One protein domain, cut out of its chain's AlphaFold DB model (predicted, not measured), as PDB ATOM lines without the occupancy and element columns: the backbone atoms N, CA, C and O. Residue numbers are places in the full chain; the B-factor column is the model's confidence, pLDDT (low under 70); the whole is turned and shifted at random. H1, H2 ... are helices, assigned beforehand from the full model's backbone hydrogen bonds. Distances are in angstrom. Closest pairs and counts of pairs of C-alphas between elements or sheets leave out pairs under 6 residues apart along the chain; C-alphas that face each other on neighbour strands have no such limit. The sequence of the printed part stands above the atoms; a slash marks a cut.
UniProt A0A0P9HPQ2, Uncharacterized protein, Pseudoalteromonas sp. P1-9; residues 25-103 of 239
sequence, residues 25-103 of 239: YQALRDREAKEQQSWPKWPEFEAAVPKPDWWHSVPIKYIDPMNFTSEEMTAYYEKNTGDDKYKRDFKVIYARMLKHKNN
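What this domain is: This is residues 25 to 103 of the 239 residues of an uncharacterized protein of Pseudoalteromonas sp. P1-9 (UniProt A0A0P9HPQ2). Four separate helices stand round a long loop, which threads between H1 on one side and H4 on the other. H4, the longest helix, runs nearly the same way as H1, with the short H2 beside its last part and H3 over on the side away from H2, beside its first part. The printed part has 79 residues with four named helices in the order H1, H2, H3, H4 and no named strand, and its class is all helix. It is compact, with a radius of gyration of the C-alphas of 12.4 A, and rounded, with spans of 32 by 28 by 21 A.

Where its parts are: The printed part begins with H1, residues 25 to 35, which measures 15.4 A from first to last C-alpha; C-alpha 25 is at (29.093, -29.493, 25.900). H2 is short, residues 43 to 48, and measures 8.6 A. H3 holds residues 70 to 79 and measures 14.3 A, with C-alpha 70 at (10.157, -44.767, 22.199). H4 holds residues 85 to 99 and measures 21.2 A; its last C-alpha, that of Lys 99, is at (23.774, -53.937, 22.826).

How they stand to each other: H1 touches no helix, and it is apart from H2, H3 and H4. H2 also touches no helix, but H2 and H4 are near each other, with 7 pairs of C-alphas within 10 A and no pair within 8 A. H3 is apart from H2, and it is apart from H4 too, although the two follow each other in the chain. The N-to-C direction has a y component of -0.98 in H1 and -0.90 in H4, but 0.76 in H3. In H1, H2, H3 and H4 every O i to N i+4 pair is within hydrogen-bond range.

The domain as a whole: The two C-alphas farthest apart are those of Gln 26 and Asn 103, at 33.6 A, and the first and last printed C-alphas, those of Tyr 25 and Asn 103, are 33.0 A apart. The printed part has no cut. The link from H1 to H2 is short, with 7 residues, and the link from H3 to H4 is tight, with 5. The link from H2 to H3 is long: residues 49 to 69 hold no named element, and their C-alphas lie 6 to 15 A from the mean of the C-alphas at (26.185, -43.331, 20.759). The mean pLDDT of the printed part is 93.3, and no printed residue is under 70.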
ATOM      1  N   TYR A  25      28.548 -28.532  26.861       84.50
ATOM      2  CA  TYR A  25      29.093 -29.493  25.900       84.50
ATOM      3  C   TYR A  25      30.209 -30.361  26.508       84.50
ATOM      4  O   TYR A  25      30.309 -31.545  26.204       84.50
ATOM      5  N   GLN A  26      31.018 -29.785  27.405       87.25
ATOM      6  CA  GLN A  26      32.050 -30.516  28.143       87.25
ATOM      7  C   GLN A  26      31.441 -31.544  29.104       87.25
ATOM      8  O   GLN A  26      31.845 -32.701  29.076       87.25
ATOM      9  N   ALA A  27      30.430 -31.151  29.886       88.50
ATOM     10  CA  ALA A  27      29.762 -32.056  30.819       88.50
ATOM     11  C   ALA A  27      29.110 -33.249  30.099       88.50
ATOM     12  O   ALA A  27      29.224 -34.382  30.564       88.50
ATOM     13  N   LEU A  28      28.505 -33.014  28.927       88.00
ATOM     14  CA  LEU A  28      27.955 -34.077  28.082       88.00
ATOM     15  C   LEU A  28      29.031 -35.076  27.637       88.00
ATOM     16  O   LEU A  28      28.810 -36.282  27.714       88.00
ATOM     17  N   ARG A  29      30.200 -34.588  27.200       90.31
ATOM     18  CA  ARG A  29      31.324 -35.456  26.808       90.31
ATOM     19  C   ARG A  29      31.832 -36.297  27.970       90.31
ATOM     20  O   ARG A  29      32.053 -37.491  27.793       90.31
ATOM     21  N   ASP A  30      32.001 -35.687  29.139       89.56
ATOM     22  CA  ASP A  30      32.544 -36.371  30.313       89.56
ATOM     23  C   ASP A  30      31.572 -37.437  30.838       89.56
ATOM     24  O   ASP A  30      31.988 -38.553  31.168       89.56
ATOM     25  N   ARG A  31      30.266 -37.133  30.851       89.62
ATOM     26  CA  ARG A  31      29.228 -38.112  31.192       89.62
ATOM     27  C   ARG A  31      29.231 -39.277  30.211       89.62
ATOM     28  O   ARG A  31      29.312 -40.426  30.637       89.62
ATOM     29  N   GLU A  32      29.199 -38.988  28.914       91.81
ATOM     30  CA  GLU A  32      29.158 -40.029  27.893       91.81
ATOM     31  C   GLU A  32      30.425 -40.900  27.919       91.81
ATOM     32  O   GLU A  32      30.348 -42.118  27.803       91.81
ATOM     33  N   ALA A  33      31.605 -40.310  28.139       91.56
ATOM     34  CA  ALA A  33      32.848 -41.064  28.287       91.56
ATOM     35  C   ALA A  33      32.795 -42.041  29.472       91.56
ATOM     36  O   ALA A  33      33.329 -43.147  29.376       91.56
ATOM     37  N   LYS A  34      32.133 -41.659  30.571       91.69
ATOM     38  CA  LYS A  34      31.893 -42.537  31.721       91.69
ATOM     39  C   LYS A  34      30.874 -43.633  31.395       91.69
ATOM     40  O   LYS A  34      31.104 -44.786  31.743       91.69
ATOM     41  N   GLU A  35      29.789 -43.305  30.697       91.44
ATOM     42  CA  GLU A  35      28.781 -44.278  30.246       91.44
ATOM     43  C   GLU A  35      29.379 -45.312  29.279       91.44
ATOM     44  O   GLU A  35      29.130 -46.505  29.411       91.44
ATOM     45  N   GLN A  36      30.256 -44.896  28.363       93.75
ATOM     46  CA  GLN A  36      30.936 -45.800  27.430       93.75
ATOM     47  C   GLN A  36      31.786 -46.881  28.111       93.75
ATOM     48  O   GLN A  36      32.078 -47.912  27.498       93.75
ATOM     49  N   GLN A  37      32.205 -46.671  29.362       93.50
ATOM     50  CA  GLN A  37      32.962 -47.673  30.117       93.50
ATOM     51  C   GLN A  37      32.099 -48.879  30.497       93.50
ATOM     52  O   GLN A  37      32.637 -49.976  30.632       93.50
ATOM     53  N   SER A  38      30.781 -48.699  30.637       93.81
ATOM     54  CA  SER A  38      29.841 -49.775  30.965       93.81
ATOM     55  C   SER A  38      29.201 -50.425  29.737       93.81
ATOM     56  O   SER A  38      28.466 -51.405  29.874       93.81
ATOM     57  N   TRP A  39      29.468 -49.911  28.533       95.81
ATOM     58  CA  TRP A  39      28.943 -50.493  27.302       95.81
ATOM     59  C   TRP A  39      29.466 -51.924  27.089       95.81
ATOM     60  O   TRP A  39      30.645 -52.189  27.360       95.81
ATOM     61  N   PRO A  40      28.633 -52.845  26.560       96.38
ATOM     62  CA  PRO A  40      29.078 -54.187  26.207       96.38
ATOM     63  C   PRO A  40      30.268 -54.154  25.247       96.38
ATOM     64  O   PRO A  40      30.373 -53.264  24.406       96.38
ATOM     65  N   LYS A  41      31.148 -55.148  25.358       95.38
ATOM     66  CA  LYS A  41      32.288 -55.320  24.452       95.38
ATOM     67  C   LYS A  41      31.975 -56.316  23.350       95.38
ATOM     68  O   LYS A  41      31.325 -57.341  23.593       95.38
ATOM     69  N   TRP A  42      32.484 -56.022  22.161       97.38
ATOM     70  CA  TRP A  42      32.428 -56.909  21.007       97.38
ATOM     71  C   TRP A  42      33.685 -56.705  20.153       97.38
ATOM     72  O   TRP A  42      33.654 -55.951  19.185       97.38
ATOM     73  N   PRO A  43      34.805 -57.360  20.511       96.50
ATOM     74  CA  PRO A  43      36.113 -57.059  19.929       96.50
ATOM     75  C   PRO A  43      36.165 -57.113  18.399       96.50
ATOM     76  O   PRO A  43      36.774 -56.246  17.787       96.50
ATOM     77  N   GLU A  44      35.499 -58.089  17.779       96.25
ATOM     78  CA  GLU A  44      35.433 -58.236  16.316       96.25
ATOM     79  C   GLU A  44      34.759 -57.029  15.650       96.25
ATOM     80  O   GLU A  44      35.291 -56.459  14.701       96.25
ATOM     81  N   PHE A  45      33.617 -56.595  16.189       97.81
ATOM     82  CA  PHE A  45      32.914 -55.404  15.721       97.81
ATOM     83  C   PHE A  45      33.715 -54.131  15.969       97.81
ATOM     84  O   PHE A  45      33.839 -53.304  15.073       97.81
ATOM     85  N   GLU A  46      34.287 -53.980  17.162       97.44
ATOM     86  CA  GLU A  46      35.084 -52.801  17.513       97.44
ATOM     87  C   GLU A  46      36.364 -52.699  16.657       97.44
ATOM     88  O   GLU A  46      36.849 -51.595  16.412       97.44
ATOM     89  N   ALA A  47      36.894 -53.828  16.169       96.88
ATOM     90  CA  ALA A  47      38.010 -53.862  15.226       96.88
ATOM     91  C   ALA A  47      37.582 -53.522  13.789       96.88
ATOM     92  O   ALA A  47      38.270 -52.766  13.106       96.88
ATOM     93  N   ALA A  48      36.455 -54.068  13.326       96.81
ATOM     94  CA  ALA A  48      35.954 -53.849  11.969       96.81
ATOM     95  C   ALA A  48      35.314 -52.465  11.774       96.81
ATOM     96  O   ALA A  48      35.335 -51.910  10.677       96.81
ATOM     97  N   VAL A  49      34.760 -51.891  12.840       97.31
ATOM     98  CA  VAL A  49      34.185 -50.550  12.859       97.31
ATOM     99  C   VAL A  49      34.966 -49.708  13.864       97.31
ATOM    100  O   VAL A  49      34.536 -49.548  15.002       97.31
ATOM    101  N   PRO A  50      36.139 -49.170  13.494       95.44
ATOM    102  CA  PRO A  50      36.931 -48.380  14.421       95.44
ATOM    103  C   PRO A  50      36.222 -47.067  14.764       95.44
ATOM    104  O   PRO A  50      35.548 -46.447  13.936       95.44
ATOM    105  N   LYS A  51      36.414 -46.610  16.003       95.88
ATOM    106  CA  LYS A  51      35.966 -45.285  16.446       95.88
ATOM    107  C   LYS A  51      36.710 -44.202  15.643       95.88
ATOM    108  O   LYS A  51      37.937 -44.176  15.716       95.88
ATOM    109  N   PRO A  52      36.014 -43.310  14.913       95.75
ATOM    110  CA  PRO A  52      36.672 -42.258  14.133       95.75
ATOM    111  C   PRO A  52      37.344 -41.196  15.015       95.75
ATOM    112  O   PRO A  52      36.969 -41.027  16.175       95.75
ATOM    113  N   ASP A  53      38.242 -40.389  14.444       95.50
ATOM    114  CA  ASP A  53      39.006 -39.354  15.172       95.50
ATOM    115  C   ASP A  53      38.127 -38.343  15.930       95.50
ATOM    116  O   ASP A  53      38.503 -37.806  16.972       95.50
ATOM    117  N   TRP A  54      36.912 -38.093  15.436       94.19
ATOM    118  CA  TRP A  54      35.958 -37.179  16.064       94.19
ATOM    119  C   TRP A  54      35.161 -37.805  17.224       94.19
ATOM    120  O   TRP A  54      34.405 -37.086  17.883       94.19
ATOM    121  N   TRP A  55      35.303 -39.108  17.502       95.75
ATOM    122  CA  TRP A  55      34.468 -39.875  18.444       95.75
ATOM    123  C   TRP A  55      34.352 -39.232  19.831       95.75
ATOM    124  O   TRP A  55      33.260 -39.137  20.402       95.75
ATOM    125  N   HIS A  56      35.483 -38.767  20.364       92.62
ATOM    126  CA  HIS A  56      35.559 -38.118  21.674       92.62
ATOM    127  C   HIS A  56      35.216 -36.627  21.625       92.62
ATOM    128  O   HIS A  56      34.952 -36.021  22.659       92.62
ATOM    129  N   SER A  57      35.186 -36.031  20.435       91.44
ATOM    130  CA  SER A  57      34.913 -34.609  20.252       91.44
ATOM    131  C   SER A  57      33.422 -34.310  20.193       91.44
ATOM    132  O   SER A  57      33.036 -33.247  20.662       91.44
ATOM    133  N   VAL A  58      32.600 -35.237  19.685       93.62
ATOM    134  CA  VAL A  58      31.157 -35.041  19.471       93.62
ATOM    135  C   VAL A  58      30.330 -35.873  20.456       93.62
ATOM    136  O   VAL A  58      30.258 -37.090  20.289       93.62
ATOM    137  N   PRO A  59      29.664 -35.271  21.457       92.44
ATOM    138  CA  PRO A  59      28.827 -36.010  22.388       92.44
ATOM    139  C   PRO A  59      27.479 -36.400  21.767       92.44
ATOM    140  O   PRO A  59      26.901 -35.644  20.975       92.44
ATOM    141  N   ILE A  60      26.941 -37.547  22.177       91.38
ATOM    142  CA  ILE A  60      25.526 -37.877  22.001       91.38
ATOM    143  C   ILE A  60      24.711 -36.879  22.831       91.38
ATOM    144  O   ILE A  60      25.043 -36.561  23.973       91.38
ATOM    145  N   LYS A  61      23.641 -36.354  22.238       86.62
ATOM    146  CA  LYS A  61      22.711 -35.440  22.905       86.62
ATOM    147  C   LYS A  61      21.346 -36.107  23.005       86.62
ATOM    148  O   LYS A  61      20.962 -36.828  22.091       86.62
ATOM    149  N   TYR A  62      20.609 -35.784  24.066       82.25
ATOM    150  CA  TYR A  62      19.177 -36.077  24.225       82.25
ATOM    151  C   TYR A  62      18.779 -37.547  24.406       82.25
ATOM    152  O   TYR A  62      17.587 -37.803  24.538       82.25
ATOM    153  N   ILE A  63      19.724 -38.490  24.421       91.31
ATOM    154  CA  ILE A  63      19.415 -39.916  24.550       91.31
ATOM    155  C   ILE A  63      20.569 -40.692  25.196       91.31
ATOM    156  O   ILE A  63      21.731 -40.428  24.886       91.31
ATOM    157  N   ASP A  64      20.240 -41.666  26.046       92.31
ATOM    158  CA  ASP A  64      21.125 -42.793  26.358       92.31
ATOM    159  C   ASP A  64      20.875 -43.887  25.301       92.31
ATOM    160  O   ASP A  64      19.798 -44.484  25.279       92.31
ATOM    161  N   PRO A  65      21.830 -44.183  24.397       93.69
ATOM    162  CA  PRO A  65      21.609 -45.169  23.342       93.69
ATOM    163  C   PRO A  65      21.447 -46.600  23.880       93.69
ATOM    164  O   PRO A  65      20.904 -47.469  23.183       93.69
ATOM    165  N   MET A  66      21.902 -46.864  25.109       93.88
ATOM    166  CA  MET A  66      21.736 -48.157  25.749       93.88
ATOM    167  C   MET A  66      20.333 -48.310  26.307       93.88
ATOM    168  O   MET A  66      19.739 -49.363  26.088       93.88
ATOM    169  N   ASN A  67      19.762 -47.300  26.957       92.19
ATOM    170  CA  ASN A  67      18.446 -47.399  27.586       92.19
ATOM    171  C   ASN A  67      17.607 -46.160  27.285       92.19
ATOM    172  O   ASN A  67      17.843 -45.097  27.842       92.19
ATOM    173  N   PHE A  68      16.608 -46.329  26.421       92.56
ATOM    174  CA  PHE A  68      15.684 -45.266  26.055       92.56
ATOM    175  C   PHE A  68      14.262 -45.795  25.890       92.56
ATOM    176  O   PHE A  68      14.061 -46.981  25.595       92.56
ATOM    177  N   THR A  69      13.288 -44.901  26.009       93.19
ATOM    178  CA  THR A  69      11.899 -45.127  25.601       93.19
ATOM    179  C   THR A  69      11.663 -44.713  24.144       93.19
ATOM    180  O   THR A  69      12.455 -43.993  23.531       93.19
ATOM    181  N   SER A  70      10.547 -45.155  23.561       88.81
ATOM    182  CA  SER A  70      10.157 -44.767  22.199       88.81
ATOM    183  C   SER A  70       9.992 -43.248  22.047       88.81
ATOM    184  O   SER A  70      10.341 -42.687  21.007       88.81
ATOM    185  N   GLU A  71       9.503 -42.569  23.086       93.12
ATOM    186  CA  GLU A  71       9.359 -41.112  23.136       93.12
ATOM    187  C   GLU A  71      10.724 -40.417  23.132       93.12
ATOM    188  O   GLU A  71      10.920 -39.453  22.394       93.12
ATOM    189  N   GLU A  72      11.695 -40.931  23.892       93.38
ATOM    190  CA  GLU A  72      13.062 -40.398  23.918       93.38
ATOM    191  C   GLU A  72      13.760 -40.577  22.567       93.38
ATOM    192  O   GLU A  72      14.414 -39.653  22.079       93.38
ATOM    193  N   MET A  73      13.562 -41.723  21.909       91.75
ATOM    194  CA  MET A  73      14.075 -41.953  20.557       91.75
ATOM    195  C   MET A  73      13.443 -41.007  19.528       91.75
ATOM    196  O   MET A  73      14.124 -40.498  18.637       91.75
ATOM    197  N   THR A  74      12.143 -40.746  19.656       91.06
ATOM    198  CA  THR A  74      11.424 -39.810  18.781       91.06
ATOM    199  C   THR A  74      11.950 -38.389  18.981       91.06
ATOM    200  O   THR A  74      12.356 -37.736  18.018       91.06
ATOM    201  N   ALA A  75      12.070 -37.949  20.236       91.88
ATOM    202  CA  ALA A  75      12.638 -36.651  20.582       91.88
ATOM    203  C   ALA A  75      14.099 -36.510  20.129       91.88
ATOM    204  O   ALA A  75      14.514 -35.424  19.720       91.88
ATOM    205  N   TYR A  76      14.886 -37.588  20.176       93.31
ATOM    206  CA  TYR A  76      16.234 -37.610  19.622       93.31
ATOM    207  C   TYR A  76      16.221 -37.305  18.124       93.31
ATOM    208  O   TYR A  76      16.946 -36.413  17.692       93.31
ATOM    209  N   TYR A  77      15.384 -37.985  17.336       90.56
ATOM    210  CA  TYR A  77      15.330 -37.755  15.892       90.56
ATOM    211  C   TYR A  77      14.879 -36.340  15.520       90.56
ATOM    212  O   TYR A  77      15.423 -35.762  14.581       90.56
ATOM    213  N   GLU A  78      13.946 -35.758  16.273       91.94
ATOM    214  CA  GLU A  78      13.493 -34.377  16.065       91.94
ATOM    215  C   GLU A  78      14.581 -33.346  16.394       91.94
ATOM    216  O   GLU A  78      14.725 -32.333  15.709       91.94
ATOM    217  N   LYS A  79      15.369 -33.600  17.445       92.38
ATOM    218  CA  LYS A  79      16.376 -32.657  17.957       92.38
ATOM    219  C   LYS A  79      17.769 -32.878  17.372       92.38
ATOM    220  O   LYS A  79      18.617 -31.991  17.479       92.38
ATOM    221  N   ASN A  80      18.041 -34.036  16.770       92.06
ATOM    222  CA  ASN A  80      19.339 -34.349  16.185       92.06
ATOM    223  C   ASN A  80      19.524 -33.625  14.840       92.06
ATOM    224  O   ASN A  80      19.291 -34.179  13.766       92.06
ATOM    225  N   THR A  81      19.965 -32.370  14.905       89.44
ATOM    226  CA  THR A  81      20.126 -31.475  13.747       89.44
ATOM    227  C   THR A  81      21.536 -30.867  13.660       89.44
ATOM    228  O   THR A  81      22.353 -30.997  14.578       89.44
ATOM    229  N   GLY A  82      21.844 -30.209  12.539       89.50
ATOM    230  CA  GLY A  82      23.132 -29.548  12.292       89.50
ATOM    231  C   GLY A  82      24.262 -30.487  11.856       89.50
ATOM    232  O   GLY A  82      24.054 -31.683  11.656       89.50
ATOM    233  N   ASP A  83      25.467 -29.929  11.735       90.44
ATOM    234  CA  ASP A  83      26.612 -30.548  11.039       90.44
ATOM    235  C   ASP A  83      27.090 -31.869  11.660       90.44
ATOM    236  O   ASP A  83      27.570 -32.767  10.976       90.44
ATOM    237  N   ASP A  84      26.923 -32.020  12.972       92.38
ATOM    238  CA  ASP A  84      27.342 -33.212  13.713       92.38
ATOM    239  C   ASP A  84      26.243 -34.288  13.809       92.38
ATOM    240  O   ASP A  84      26.399 -35.264  14.547       92.38
ATOM    241  N   LYS A  85      25.114 -34.124  13.101       93.25
ATOM    242  CA  LYS A  85      23.977 -35.057  13.150       93.25
ATOM    243  C   LYS A  85      24.405 -36.501  12.893       93.25
ATOM    244  O   LYS A  85      24.140 -37.366  13.730       93.25
ATOM    245  N   TYR A  86      25.093 -36.746  11.780       93.94
ATOM    246  CA  TYR A  86      25.482 -38.096  11.365       93.94
ATOM    247  C   TYR A  86      26.566 -38.705  12.256       93.94
ATOM    248  O   TYR A  86      26.552 -39.905  12.507       93.94
ATOM    249  N   LYS A  87      27.440 -37.875  12.836       94.94
ATOM    250  CA  LYS A  87      28.409 -38.308  13.853       94.94
ATOM    251  C   LYS A  87      27.711 -38.789  15.123       94.94
ATOM    252  O   LYS A  87      28.077 -39.818  15.684       94.94
ATOM    253  N   ARG A  88      26.668 -38.083  15.572       94.31
ATOM    254  CA  ARG A  88      25.854 -38.532  16.714       94.31
ATOM    255  C   ARG A  88      25.065 -39.792  16.382       94.31
ATOM    256  O   ARG A  88      25.073 -40.711  17.197       94.31
ATOM    257  N   ASP A  89      24.448 -39.859  15.202       94.88
ATOM    258  CA  ASP A  89      23.736 -41.059  14.742       94.88
ATOM    259  C   ASP A  89      24.688 -42.266  14.692       94.88
ATOM    260  O   ASP A  89      24.327 -43.349  15.142       94.88
ATOM    261  N   PHE A  90      25.930 -42.076  14.232       96.38
ATOM    262  CA  PHE A  90      26.956 -43.122  14.202       96.38
ATOM    263  C   PHE A  90      27.222 -43.674  15.600       96.38
ATOM    264  O   PHE A  90      27.223 -44.887  15.787       96.38
ATOM    265  N   LYS A  91      27.401 -42.805  16.602       96.25
ATOM    266  CA  LYS A  91      27.641 -43.237  17.987       96.25
ATOM    267  C   LYS A  91      26.442 -43.977  18.571       96.25
ATOM    268  O   LYS A  91      26.627 -44.988  19.248       96.25
ATOM    269  N   VAL A  92      25.226 -43.506  18.284       95.75
ATOM    270  CA  VAL A  92      23.997 -44.196  18.692       95.75
ATOM    271  C   VAL A  92      23.946 -45.583  18.058       95.75
ATOM    272  O   VAL A  92      23.824 -46.564  18.782       95.75
ATOM    273  N   ILE A  93      24.122 -45.700  16.739       96.06
ATOM    274  CA  ILE A  93      24.125 -46.992  16.031       96.06
ATOM    275  C   ILE A  93      25.214 -47.918  16.579       96.06
ATOM    276  O   ILE A  93      24.927 -49.076  16.865       96.06
ATOM    277  N   TYR A  94      26.424 -47.407  16.807       97.69
ATOM    278  CA  TYR A  94      27.529 -48.168  17.385       97.69
ATOM    279  C   TYR A  94      27.145 -48.795  18.731       97.69
ATOM    280  O   TYR A  94      27.275 -50.002  18.928       97.69
ATOM    281  N   ALA A  95      26.609 -47.986  19.648       97.06
ATOM    282  CA  ALA A  95      26.120 -48.455  20.941       97.06
ATOM    283  C   ALA A  95      24.988 -49.486  20.790       97.06
ATOM    284  O   ALA A  95      24.966 -50.497  21.493       97.06
ATOM    285  N   ARG A  96      24.069 -49.279  19.838       96.56
ATOM    286  CA  ARG A  96      22.988 -50.232  19.555       96.56
ATOM    287  C   ARG A  96      23.495 -51.563  19.025       96.56
ATOM    288  O   ARG A  96      22.995 -52.594  19.466       96.56
ATOM    289  N   MET A  97      24.491 -51.559  18.145       97.25
ATOM    290  CA  MET A  97      25.108 -52.789  17.646       97.25
ATOM    291  C   MET A  97      25.808 -53.557  18.769       97.25
ATOM    292  O   MET A  97      25.620 -54.765  18.872       97.25
ATOM    293  N   LEU A  98      26.510 -52.869  19.679       97.56
ATOM    294  CA  LEU A  98      27.076 -53.502  20.878       97.56
ATOM    295  C   LEU A  98      26.001 -54.138  21.769       97.56
ATOM    296  O   LEU A  98      26.167 -55.269  22.228       97.56
ATOM    297  N   LYS A  99      24.888 -53.430  22.008       96.81
ATOM    298  CA  LYS A  99      23.774 -53.937  22.826       96.81
ATOM    299  C   LYS A  99      23.123 -55.178  22.212       96.81
ATOM    300  O   LYS A  99      22.747 -56.093  22.938       96.81
ATOM    301  N   HIS A 100      23.005 -55.208  20.886       96.12
ATOM    302  CA  HIS A 100      22.257 -56.217  20.131       96.12
ATOM    303  C   HIS A 100      23.151 -57.186  19.354       96.12
ATOM    304  O   HIS A 100      22.712 -57.741  18.353       96.12
ATOM    305  N   LYS A 101      24.385 -57.425  19.814       94.12
ATOM    306  CA  LYS A 101      25.422 -58.180  19.082       94.12
ATOM    307  C   LYS A 101      25.005 -59.548  18.516       94.12
ATOM    308  O   LYS A 101      25.536 -59.970  17.500       94.12
ATOM    309  N   ASN A 102      24.034 -60.215  19.144       91.25
ATOM    310  CA  ASN A 102      23.525 -61.529  18.731       91.25
ATOM    311  C   ASN A 102      22.130 -61.456  18.080       91.25
ATOM    312  O   ASN A 102      21.419 -62.455  18.030       91.25
ATOM    313  N   ASN A 103      21.686 -60.273  17.657       94.62
ATOM    314  CA  ASN A 103      20.353 -60.057  17.109       94.62
ATOM    315  C   ASN A 103      20.448 -59.327  15.765       94.62
ATOM    316  O   ASN A 103      20.330 -58.102  15.683       94.62
TER     317      ASN A 103